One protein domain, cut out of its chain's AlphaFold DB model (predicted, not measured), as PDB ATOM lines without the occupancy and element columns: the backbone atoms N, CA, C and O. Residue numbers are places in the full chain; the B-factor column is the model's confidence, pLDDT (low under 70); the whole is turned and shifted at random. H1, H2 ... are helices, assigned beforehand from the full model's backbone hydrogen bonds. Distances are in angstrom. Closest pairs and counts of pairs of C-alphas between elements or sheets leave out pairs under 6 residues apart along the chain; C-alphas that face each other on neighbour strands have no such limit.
ATOM      1  N   ALA A  13      -0.041  73.036  58.817       92.81
ATOM      2  CA  ALA A  13      -1.322  72.481  58.391       92.81
ATOM      3  C   ALA A  13      -2.448  73.522  58.466       92.81
ATOM      4  O   ALA A  13      -3.318  73.565  57.593       92.81
ATOM      5  N   ALA A  14      -2.405  74.386  59.480       91.62
ATOM      6  CA  ALA A  14      -3.366  75.464  59.670       91.62
ATOM      7  C   ALA A  14      -3.152  76.597  58.643       91.62
ATOM      8  O   ALA A  14      -4.103  77.011  57.973       91.62
ATOM      9  N   LYS A  15      -1.888  76.958  58.356       92.00
ATOM     10  CA  LYS A  15      -1.541  77.857  57.237       92.00
ATOM     11  C   LYS A  15      -2.043  77.347  55.891       92.00
ATOM     12  O   LYS A  15      -2.623  78.110  55.120       92.00
ATOM     13  N   TYR A  16      -1.832  76.061  55.611       94.25
ATOM     14  CA  TYR A  16      -2.331  75.420  54.397       94.25
ATOM     15  C   TYR A  16      -3.857  75.505  54.300       94.25
ATOM     16  O   TYR A  16      -4.388  75.904  53.264       94.25
ATOM     17  N   GLU A  17      -4.568  75.165  55.379       93.25
ATOM     18  CA  GLU A  17      -6.027  75.249  55.423       93.25
ATOM     19  C   GLU A  17      -6.506  76.681  55.153       93.25
ATOM     20  O   GLU A  17      -7.399  76.888  54.330       93.25
ATOM     21  N   GLY A  18      -5.907  77.671  55.816       91.25
ATOM     22  CA  GLY A  18      -6.227  79.075  55.603       91.25
ATOM     23  C   GLY A  18      -6.001  79.504  54.150       91.25
ATOM     24  O   GLY A  18      -6.870  80.151  53.560       91.25
ATOM     25  N   LEU A  19      -4.860  79.128  53.567       93.56
ATOM     26  CA  LEU A  19      -4.534  79.424  52.176       93.56
ATOM     27  C   LEU A  19      -5.564  78.808  51.221       93.56
ATOM     28  O   LEU A  19      -6.072  79.495  50.336       93.56
ATOM     29  N   ALA A  20      -5.917  77.538  51.422       94.44
ATOM     30  CA  ALA A  20      -6.914  76.850  50.611       94.44
ATOM     31  C   ALA A  20      -8.295  77.518  50.724       94.44
ATOM     32  O   ALA A  20      -8.930  77.798  49.706       94.44
ATOM     33  N   LYS A  21      -8.743  77.849  51.941       93.50
ATOM     34  CA  LYS A  21     -10.003  78.577  52.170       93.50
ATOM     35  C   LYS A  21     -10.040  79.904  51.428       93.50
ATOM     36  O   LYS A  21     -11.043  80.228  50.798       93.50
ATOM     37  N   TYR A  22      -8.943  80.656  51.471       92.62
ATOM     38  CA  TYR A  22      -8.828  81.914  50.746       92.62
ATOM     39  C   TYR A  22      -8.873  81.709  49.226       92.62
ATOM     40  O   TYR A  22      -9.673  82.348  48.532       92.62
ATOM     41  N   ALA A  23      -8.067  80.779  48.709       94.44
ATOM     42  CA  ALA A  23      -7.993  80.483  47.284       94.44
ATOM     43  C   ALA A  23      -9.366  80.098  46.716       94.44
ATOM     44  O   ALA A  23      -9.766  80.623  45.682       94.44
ATOM     45  N   PHE A  24     -10.150  79.285  47.430       93.50
ATOM     46  CA  PHE A  24     -11.453  78.809  46.946       93.50
ATOM     47  C   PHE A  24     -12.673  79.587  47.460       93.50
ATOM     48  O   PHE A  24     -13.782  79.259  47.057       93.50
ATOM     49  N   GLY A  34     -12.378  68.508  49.097       87.38
ATOM     50  CA  GLY A  34     -12.229  68.721  50.542       87.38
ATOM     51  C   GLY A  34     -10.817  69.111  50.986       87.38
ATOM     52  O   GLY A  34     -10.458  68.895  52.144       87.38
ATOM     53  N   ILE A  35     -10.012  69.676  50.079       92.38
ATOM     54  CA  ILE A  35      -8.620  70.054  50.359       92.38
ATOM     55  C   ILE A  35      -8.476  71.181  51.387       92.38
ATOM     56  O   ILE A  35      -7.419  71.313  51.989       92.38
ATOM     57  N   ALA A  36      -9.519  71.973  51.658       89.12
ATOM     58  CA  ALA A  36      -9.467  73.049  52.647       89.12
ATOM     59  C   ALA A  36      -9.635  72.539  54.096       89.12
ATOM     60  O   ALA A  36     -10.504  73.006  54.835       89.12
ATOM     61  N   HIS A  37      -8.836  71.550  54.507       90.62
ATOM     62  CA  HIS A  37      -8.794  71.036  55.879       90.62
ATOM     63  C   HIS A  37      -7.379  70.591  56.279       90.62
ATOM     64  O   HIS A  37      -6.659  69.990  55.483       90.62
ATOM     65  N   GLN A  38      -6.996  70.800  57.542       90.19
ATOM     66  CA  GLN A  38      -5.652  70.480  58.062       90.19
ATOM     67  C   GLN A  38      -5.296  68.997  57.921       90.19
ATOM     68  O   GLN A  38      -4.151  68.627  57.676       90.19
ATOM     69  N   THR A  39      -6.294  68.117  58.038       92.81
ATOM     70  CA  THR A  39      -6.106  66.675  57.851       92.81
ATOM     71  C   THR A  39      -5.623  66.333  56.442       92.81
ATOM     72  O   THR A  39      -4.839  65.398  56.303       92.81
ATOM     73  N   PHE A  40      -6.015  67.096  55.414       94.56
ATOM     74  CA  PHE A  40      -5.492  66.899  54.062       94.56
ATOM     75  C   PHE A  40      -3.980  67.149  54.024       94.56
ATOM     76  O   PHE A  40      -3.240  66.321  53.494       94.56
ATOM     77  N   PHE A  41      -3.513  68.238  54.645       93.81
ATOM     78  CA  PHE A  41      -2.083  68.515  54.778       93.81
ATOM     79  C   PHE A  41      -1.371  67.366  55.497       93.81
ATOM     80  O   PHE A  41      -0.415  66.797  54.977       93.81
ATOM     81  N   ASN A  42      -1.888  66.955  56.656       93.69
ATOM     82  CA  ASN A  42      -1.266  65.907  57.463       93.69
ATOM     83  C   ASN A  42      -1.165  64.555  56.739       93.69
ATOM     84  O   ASN A  42      -0.213  63.821  56.978       93.69
ATOM     85  N   PHE A  43      -2.106  64.222  55.850       95.06
ATOM     86  CA  PHE A  43      -2.042  62.984  55.067       95.06
ATOM     87  C   PHE A  43      -1.161  63.076  53.821       95.06
ATOM     88  O   PHE A  43      -0.604  62.061  53.404       95.06
ATOM     89  N   ASN A  44      -1.053  64.259  53.212       95.31
ATOM     90  CA  ASN A  44      -0.463  64.404  51.879       95.31
ATOM     91  C   ASN A  44       0.868  65.162  51.844       95.31
ATOM     92  O   ASN A  44       1.522  65.169  50.804       95.31
ATOM     93  N   PHE A  45       1.269  65.782  52.954       94.38
ATOM     94  CA  PHE A  45       2.514  66.547  53.093       94.38
ATOM     95  C   PHE A  45       3.445  65.982  54.171       94.38
ATOM     96  O   PHE A  45       4.563  66.472  54.314       94.38
ATOM     97  N   VAL A  46       3.004  64.996  54.961       91.44
ATOM     98  CA  VAL A  46       3.767  64.419  56.077       91.44
ATOM     99  C   VAL A  46       3.950  62.910  55.851       91.44
ATOM    100  O   VAL A  46       2.964  62.218  55.603       91.44
ATOM    101  N   PRO A  47       5.173  62.358  55.982       88.75
ATOM    102  CA  PRO A  47       6.440  63.046  56.266       88.75
ATOM    103  C   PRO A  47       7.049  63.759  55.049       88.75
ATOM    104  O   PRO A  47       7.930  64.592  55.219       88.75
ATOM    105  N   GLU A  48       6.587  63.438  53.844       90.31
ATOM    106  CA  GLU A  48       6.995  64.052  52.578       90.31
ATOM    107  C   GLU A  48       5.742  64.363  51.757       90.31
ATOM    108  O   GLU A  48       4.674  63.793  52.007       90.31
ATOM    109  N   ILE A  49       5.859  65.266  50.782       94.19
ATOM    110  CA  ILE A  49       4.731  65.575  49.905       94.19
ATOM    111  C   ILE A  49       4.506  64.431  48.916       94.19
ATOM    112  O   ILE A  49       5.428  63.956  48.258       94.19
ATOM    113  N   ASN A  50       3.268  63.955  48.834       94.25
ATOM    114  CA  ASN A  50       2.871  62.948  47.859       94.25
ATOM    115  C   ASN A  50       2.235  63.612  46.621       94.25
ATOM    116  O   ASN A  50       2.063  64.833  46.556       94.25
ATOM    117  N   LYS A  51       1.847  62.795  45.636       95.06
ATOM    118  CA  LYS A  51       1.218  63.273  44.393       95.06
ATOM    119  C   LYS A  51      -0.041  64.110  44.639       95.06
ATOM    120  O   LYS A  51      -0.224  65.131  43.985       95.06
ATOM    121  N   GLU A  52      -0.877  63.716  45.597       95.00
ATOM    122  CA  GLU A  52      -2.098  64.451  45.954       95.00
ATOM    123  C   GLU A  52      -1.777  65.796  46.616       95.00
ATOM    124  O   GLU A  52      -2.445  66.798  46.360       95.00
ATOM    125  N   GLY A  53      -0.709  65.857  47.416       95.19
ATOM    126  CA  GLY A  53      -0.203  67.097  47.997       95.19
ATOM    127  C   GLY A  53       0.214  68.089  46.914       95.19
ATOM    128  O   GLY A  53      -0.266  69.225  46.900       95.19
ATOM    129  N   VAL A  54       1.019  67.640  45.946       96.06
ATOM    130  CA  VAL A  54       1.441  68.460  44.794       96.06
ATOM    131  C   VAL A  54       0.248  68.866  43.933       96.06
ATOM    132  O   VAL A  54       0.118  70.034  43.562       96.06
ATOM    133  N   HIS A  55      -0.673  67.939  43.662       95.94
ATOM    134  CA  HIS A  55      -1.897  68.239  42.928       95.94
ATOM    135  C   HIS A  55      -2.721  69.334  43.620       95.94
ATOM    136  O   HIS A  55      -3.178  70.271  42.964       95.94
ATOM    137  N   SER A  56      -2.844  69.285  44.949       96.06
ATOM    138  CA  SER A  56      -3.559  70.316  45.703       96.06
ATOM    139  C   SER A  56      -2.908  71.699  45.587       96.06
ATOM    140  O   SER A  56      -3.622  72.692  45.468       96.06
ATOM    141  N   LEU A  57      -1.571  71.779  45.527       96.75
ATOM    142  CA  LEU A  57      -0.858  73.041  45.297       96.75
ATOM    143  C   LEU A  57      -1.149  73.604  43.901       96.75
ATOM    144  O   LEU A  57      -1.375  74.804  43.772       96.75
ATOM    145  N   HIS A  58      -1.231  72.755  42.870       97.25
ATOM    146  CA  HIS A  58      -1.667  73.194  41.541       97.25
ATOM    147  C   HIS A  58      -3.094  73.752  41.554       97.25
ATOM    148  O   HIS A  58      -3.351  74.772  40.917       97.25
ATOM    149  N   LEU A  59      -4.022  73.101  42.265       97.12
ATOM    150  CA  LEU A  59      -5.403  73.573  42.380       97.12
ATOM    151  C   LEU A  59      -5.481  74.926  43.094       97.12
ATOM    152  O   LEU A  59      -6.177  75.821  42.620       97.12
ATOM    153  N   ILE A  60      -4.748  75.077  44.200       97.00
ATOM    154  CA  ILE A  60      -4.667  76.332  44.956       97.00
ATOM    155  C   ILE A  60      -4.101  77.441  44.067       97.00
ATOM    156  O   ILE A  60      -4.723  78.491  43.942       97.00
ATOM    157  N   LEU A  61      -2.971  77.204  43.395       97.88
ATOM    158  CA  LEU A  61      -2.347  78.204  42.525       97.88
ATOM    159  C   LEU A  61      -3.239  78.584  41.341       97.88
ATOM    160  O   LEU A  61      -3.318  79.761  41.025       97.88
ATOM    161  N   ASN A  62      -3.956  77.640  40.721       97.56
ATOM    162  CA  ASN A  62      -4.930  77.970  39.672       97.56
ATOM    163  C   ASN A  62      -6.007  78.931  40.183       97.56
ATOM    164  O   ASN A  62      -6.265  79.951  39.555       97.56
ATOM    165  N   ALA A  63      -6.594  78.633  41.344       96.38
ATOM    166  CA  ALA A  63      -7.625  79.485  41.923       96.38
ATOM    167  C   ALA A  63      -7.089  80.872  42.314       96.38
ATOM    168  O   ALA A  63      -7.807  81.860  42.191       96.38
ATOM    169  N   LEU A  64      -5.833  80.965  42.757       96.50
ATOM    170  CA  LEU A  64      -5.183  82.248  43.034       96.50
ATOM    171  C   LEU A  64      -4.878  83.029  41.749       96.50
ATOM    172  O   LEU A  64      -5.151  84.221  41.701       96.50
ATOM    173  N   ILE A  65      -4.386  82.371  40.695       97.12
ATOM    174  CA  ILE A  65      -4.160  82.992  39.379       97.12
ATOM    175  C   ILE A  65      -5.462  83.592  38.844       97.12
ATOM    176  O   ILE A  65      -5.462  84.743  38.422       97.12
ATOM    177  N   ASP A  66      -6.573  82.855  38.929       95.88
ATOM    178  CA  ASP A  66      -7.892  83.325  38.482       95.88
ATOM    179  C   ASP A  66      -8.411  84.526  39.300       95.88
ATOM    180  O   ASP A  66      -9.239  85.300  38.816       95.88
ATOM    181  N   LYS A  67      -7.940  84.688  40.545       93.88
ATOM    182  CA  LYS A  67      -8.297  85.795  41.450       93.88
ATOM    183  C   LYS A  67      -7.378  87.007  41.340       93.88
ATOM    184  O   LYS A  67      -7.768  88.094  41.763       93.88
ATOM    185  N   SER A  68      -6.177  86.830  40.807       93.88
ATOM    186  CA  SER A  68      -5.148  87.861  40.735       93.88
ATOM    187  C   SER A  68      -5.027  88.444  39.327       93.88
ATOM    188  O   SER A  68      -5.617  87.968  38.360       93.88
ATOM    189  N   SER A  69      -4.257  89.523  39.189       91.94
ATOM    190  CA  SER A  69      -3.963  90.113  37.881       91.94
ATOM    191  C   SER A  69      -2.560  90.712  37.835       91.94
ATOM    192  O   SER A  69      -1.936  90.971  38.867       91.94
ATOM    193  N   GLY A  70      -2.045  90.911  36.619       93.38
ATOM    194  CA  GLY A  70      -0.712  91.465  36.386       93.38
ATOM    195  C   GLY A  70       0.394  90.642  37.048       93.38
ATOM    196  O   GLY A  70       0.359  89.414  37.040       93.38
ATOM    197  N   ARG A  71       1.358  91.337  37.664       94.25
ATOM    198  CA  ARG A  71       2.580  90.735  38.220       94.25
ATOM    199  C   ARG A  71       2.310  89.596  39.212       94.25
ATOM    200  O   ARG A  71       3.061  88.632  39.220       94.25
ATOM    201  N   ILE A  72       1.264  89.702  40.035       93.94
ATOM    202  CA  ILE A  72       0.939  88.679  41.044       93.94
ATOM    203  C   ILE A  72       0.488  87.374  40.369       93.94
ATOM    204  O   ILE A  72       0.928  86.293  40.754       93.94
ATOM    205  N   ALA A  73      -0.343  87.466  39.325       95.94
ATOM    206  CA  ALA A  73      -0.777  86.289  38.573       95.94
ATOM    207  C   ALA A  73       0.405  85.605  37.857       95.94
ATOM    208  O   ALA A  73       0.511  84.379  37.890       95.94
ATOM    209  N   ASP A  74       1.322  86.389  37.278       96.50
ATOM    210  CA  ASP A  74       2.542  85.871  36.637       96.50
ATOM    211  C   ASP A  74       3.466  85.164  37.645       96.50
ATOM    212  O   ASP A  74       4.082  84.134  37.349       96.50
ATOM    213  N   GLU A  75       3.545  85.694  38.867       96.38
ATOM    214  CA  GLU A  75       4.325  85.109  39.954       96.38
ATOM    215  C   GLU A  75       3.740  83.758  40.397       96.38
ATOM    216  O   GLU A  75       4.467  82.765  40.468       96.38
ATOM    217  N   PHE A  76       2.419  83.661  40.579       97.25
ATOM    218  CA  PHE A  76       1.761  82.382  40.872       97.25
ATOM    219  C   PHE A  76       1.878  81.368  39.731       97.25
ATOM    220  O   PHE A  76       2.038  80.173  39.995       97.25
ATOM    221  N   LEU A  77       1.850  81.818  38.474       97.31
ATOM    222  CA  LEU A  77       2.094  80.948  37.324       97.31
ATOM    223  C   LEU A  77       3.514  80.366  37.358       97.31
ATOM    224  O   LEU A  77       3.683  79.159  37.200       97.31
ATOM    225  N   THR A  78       4.513  81.197  37.657       96.75
ATOM    226  CA  THR A  78       5.912  80.762  37.783       96.75
ATOM    227  C   THR A  78       6.073  79.721  38.896       96.75
ATOM    228  O   THR A  78       6.699  78.679  38.698       96.75
ATOM    229  N   LEU A  79       5.460  79.956  40.063       96.38
ATOM    230  CA  LEU A  79       5.474  78.989  41.165       96.38
ATOM    231  C   LEU A  79       4.816  77.667  40.765       96.38
ATOM    232  O   LEU A  79       5.354  76.599  41.059       96.38
ATOM    233  N   LYS A  80       3.689  77.724  40.053       96.44
ATOM    234  CA  LYS A  80       2.966  76.540  39.577       96.44
ATOM    235  C   LYS A  80       3.821  75.688  38.641       96.44
ATOM    236  O   LYS A  80       3.784  74.466  38.750       96.44
ATOM    237  N   GLU A  81       4.577  76.309  37.741       95.44
ATOM    238  CA  GLU A  81       5.475  75.609  36.810       95.44
ATOM    239  C   GLU A  81       6.702  74.996  37.505       95.44
ATOM    240  O   GLU A  81       7.292  74.052  36.984       95.44
ATOM    241  N   SER A  82       7.062  75.485  38.696       93.06
ATOM    242  CA  SER A  82       8.181  74.959  39.489       93.06
ATOM    243  C   SER A  82       7.849  73.714  40.328       93.06
ATOM    244  O   SER A  82       8.755  73.102  40.899       93.06
ATOM    245  N   LEU A  83       6.568  73.334  40.428       93.31
ATOM    246  CA  LEU A  83       6.123  72.205  41.249       93.31
ATOM    247  C   LEU A  83       6.604  70.855  40.697       93.31
ATOM    248  O   LEU A  83       6.587  70.609  39.493       93.31
ATOM    249  N   SER A  84       6.988  69.950  41.600       89.94
ATOM    250  CA  SER A  84       7.474  68.603  41.276       89.94
ATOM    251  C   SER A  84       6.983  67.570  42.295       89.94
ATOM    252  O   SER A  84       6.880  67.863  43.485       89.94
ATOM    253  N   GLU A  85       6.739  66.336  41.838       83.00
ATOM    254  CA  GLU A  85       6.402  65.186  42.696       83.00
ATOM    255  C   GLU A  85       7.547  64.759  43.638       83.00
ATOM    256  O   GLU A  85       7.316  63.990  44.565       83.00
ATOM    257  N   GLU A  86       8.770  65.256  43.427       84.25
ATOM    258  CA  GLU A  86       9.958  64.942  44.241       84.25
ATOM    259  C   GLU A  86      10.269  66.006  45.308       84.25
ATOM    260  O   GLU A  86      11.334  65.990  45.932       84.25
ATOM    261  N   MET A  87       9.376  66.980  45.505       87.38
ATOM    262  CA  MET A  87       9.574  68.031  46.500       87.38
ATOM    263  C   MET A  87       9.651  67.442  47.913       87.38
ATOM    264  O   MET A  87       8.938  66.511  48.265       87.38
ATOM    265  N   LYS A  88      10.504  68.015  48.763       92.25
ATOM    266  CA  LYS A  88      10.507  67.655  50.184       92.25
ATOM    267  C   LYS A  88       9.371  68.366  50.906       92.25
ATOM    268  O   LYS A  88       9.003  69.478  50.517       92.25
ATOM    269  N   GLN A  89       8.898  67.812  52.020       91.50
ATOM    270  CA  GLN A  89       7.906  68.461  52.886       91.50
ATOM    271  C   GLN A  89       8.293  69.910  53.197       91.50
ATOM    272  O   GLN A  89       7.477  70.817  53.045       91.50
ATOM    273  N   ARG A  90       9.550  70.140  53.595       91.69
ATOM    274  CA  ARG A  90      10.043  71.484  53.917       91.69
ATOM    275  C   ARG A  90       9.885  72.451  52.743       91.69
ATOM    276  O   ARG A  90       9.439  73.567  52.953       91.69
ATOM    277  N   THR A  91      10.178  72.009  51.523       91.38
ATOM    278  CA  THR A  91       9.989  72.820  50.314       91.38
ATOM    279  C   THR A  91       8.513  73.160  50.097       91.38
ATOM    280  O   THR A  91       8.199  74.293  49.752       91.38
ATOM    281  N   GLY A  92       7.601  72.213  50.343       92.06
ATOM    282  CA  GLY A  92       6.159  72.475  50.297       92.06
ATOM    283  C   GLY A  92       5.707  73.504  51.341       92.06
ATOM    284  O   GLY A  92       4.939  74.406  51.019       92.06
ATOM    285  N   ILE A  93       6.219  73.412  52.572       92.81
ATOM    286  CA  ILE A  93       5.933  74.374  53.649       92.81
ATOM    287  C   ILE A  93       6.470  75.766  53.301       92.81
ATOM    288  O   ILE A  93       5.751  76.754  53.445       92.81
ATOM    289  N   ASP A  94       7.714  75.846  52.830       93.50
ATOM    290  CA  ASP A  94       8.351  77.104  52.439       93.50
ATOM    291  C   ASP A  94       7.578  77.769  51.287       93.50
ATOM    292  O   ASP A  94       7.333  78.972  51.328       93.50
ATOM    293  N   LEU A  95       7.091  76.984  50.319       94.50
ATOM    294  CA  LEU A  95       6.233  77.482  49.245       94.50
ATOM    295  C   LEU A  95       4.895  78.028  49.764       94.50
ATOM    296  O   LEU A  95       4.478  79.104  49.347       94.50
ATOM    297  N   ILE A  96       4.217  77.311  50.668       94.69
ATOM    298  CA  ILE A  96       2.955  77.779  51.268       94.69
ATOM    299  C   ILE A  96       3.173  79.120  51.981       94.69
ATOM    300  O   ILE A  96       2.381  80.043  51.798       94.69
ATOM    301  N   ASN A  97       4.261  79.248  52.748       93.06
ATOM    302  CA  ASN A  97       4.623  80.505  53.403       93.06
ATOM    303  C   ASN A  97       4.876  81.624  52.386       93.06
ATOM    304  O   ASN A  97       4.382  82.729  52.575       93.06
ATOM    305  N   TYR A  98       5.584  81.329  51.295       94.31
ATOM    306  CA  TYR A  98       5.867  82.315  50.256       94.31
ATOM    307  C   TYR A  98       4.596  82.812  49.552       94.31
ATOM    308  O   TYR A  98       4.408  84.012  49.377       94.31
ATOM    309  N   ILE A  99       3.665  81.911  49.218       94.94
ATOM    310  CA  ILE A  99       2.367  82.292  48.636       94.94
ATOM    311  C   ILE A  99       1.593  83.203  49.601       94.94
ATOM    312  O   ILE A  99       1.014  84.207  49.189       94.94
ATOM    313  N   ILE A 100       1.598  82.871  50.893       92.62
ATOM    314  CA  ILE A 100       0.978  83.681  51.947       92.62
ATOM    315  C   ILE A 100       1.608  85.078  52.038       92.62
ATOM    316  O   ILE A 100       0.886  86.053  52.252       92.62
ATOM    317  N   GLU A 101       2.930  85.186  51.903       91.75
ATOM    318  CA  GLU A 101       3.645  86.464  51.912       91.75
ATOM    319  C   GLU A 101       3.226  87.342  50.732       91.75
ATOM    320  O   GLU A 101       2.818  88.476  50.969       91.75
ATOM    321  N   ILE A 102       3.191  86.792  49.510       92.00
ATOM    322  CA  ILE A 102       2.699  87.499  48.312       92.00
ATOM    323  C   ILE A 102       1.297  88.071  48.561       92.00
ATOM    324  O   ILE A 102       1.055  89.251  48.323       92.00
ATOM    325  N   LEU A 103       0.383  87.251  49.089       90.44
ATOM    326  CA  LEU A 103      -0.999  87.656  49.376       90.44
ATOM    327  C   LEU A 103      -1.126  88.667  50.524       90.44
ATOM    328  O   LEU A 103      -2.160  89.313  50.661       90.44
ATOM    329  N   SER A 104      -0.116  88.772  51.388       85.44
ATOM    330  CA  SER A 104      -0.102  89.722  52.508       85.44
ATOM    331  C   SER A 104       0.491  91.083  52.129       85.44
ATOM    332  O   SER A 104       0.404  92.014  52.931       85.44
ATOM    333  N   GLU A 105       1.152  91.176  50.973       79.25
ATOM    334  CA  GLU A 105       1.736  92.407  50.423       79.25
ATOM    335  C   GLU A 105       0.835  93.089  49.376       79.25
ATOM    336  O   GLU A 105       1.137  94.212  48.966       79.25
ATOM    337  N   GLU A 106      -0.252  92.426  48.964       61.72
ATOM    338  CA  GLU A 106      -1.351  92.986  48.157       61.72
ATOM    339  C   GLU A 106      -2.202  93.993  48.955       61.72
ATOM    340  O   GLU A 106      -2.498  95.077  48.395       61.72
TER     341      GLU A 106
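This is residues 13 to 24 and 34 to 106 of the 106 residues of an uncharacterized protein of Flavobacterium sp. (UniProt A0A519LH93). Helices H3, H4 and H5 run lengthwise, their centres in a triangle; H1 crosses H3 and H5 on the side away from H4, and short H2 packs on one end. The printed part has 85 residues with five named helices, H1 to H5, and no named strand: all helix. It is compact, radius of gyration of the C-alphas 11.8 A, spanning 35 by 23 by 19 A.

H3, residues 51 to 67, forms a hairpin with H4, residues 71 to 81, at a shallow tilt of 18 degrees, opposite ways; closest C-alphas Ile 65 and Ala 73, 4.8 A. H1, residues 13 to 24, touches H3 with residues 19 to 24 alone, at a steep tilt of 43 degrees; closest C-alphas Ala 23 and Leu 64, 5.4 A. With residues 15 to 19 alone it touches H5, residues 89 to 105; closest C-alphas Tyr 16 and Ile 96, 6.6 A. H2, residues 38 to 44, touches H1; closest C-alphas Gln 38 and Ala 13, 4.8 A. In all five, every O i to N i+4 pair is within hydrogen-bond range.

H3 measures 24.6 A, H5 24.9 A. H1 begins at C-alpha 13 (-1.322, 72.481, 58.391); H5 ends at C-alpha 105 (1.736, 92.407, 50.423).

Residues 25 to 33 are not printed; C-alphas 24 and 34 are 10.7 A apart. Of the links printed whole, none is long. Residue 106 has pLDDT under 70.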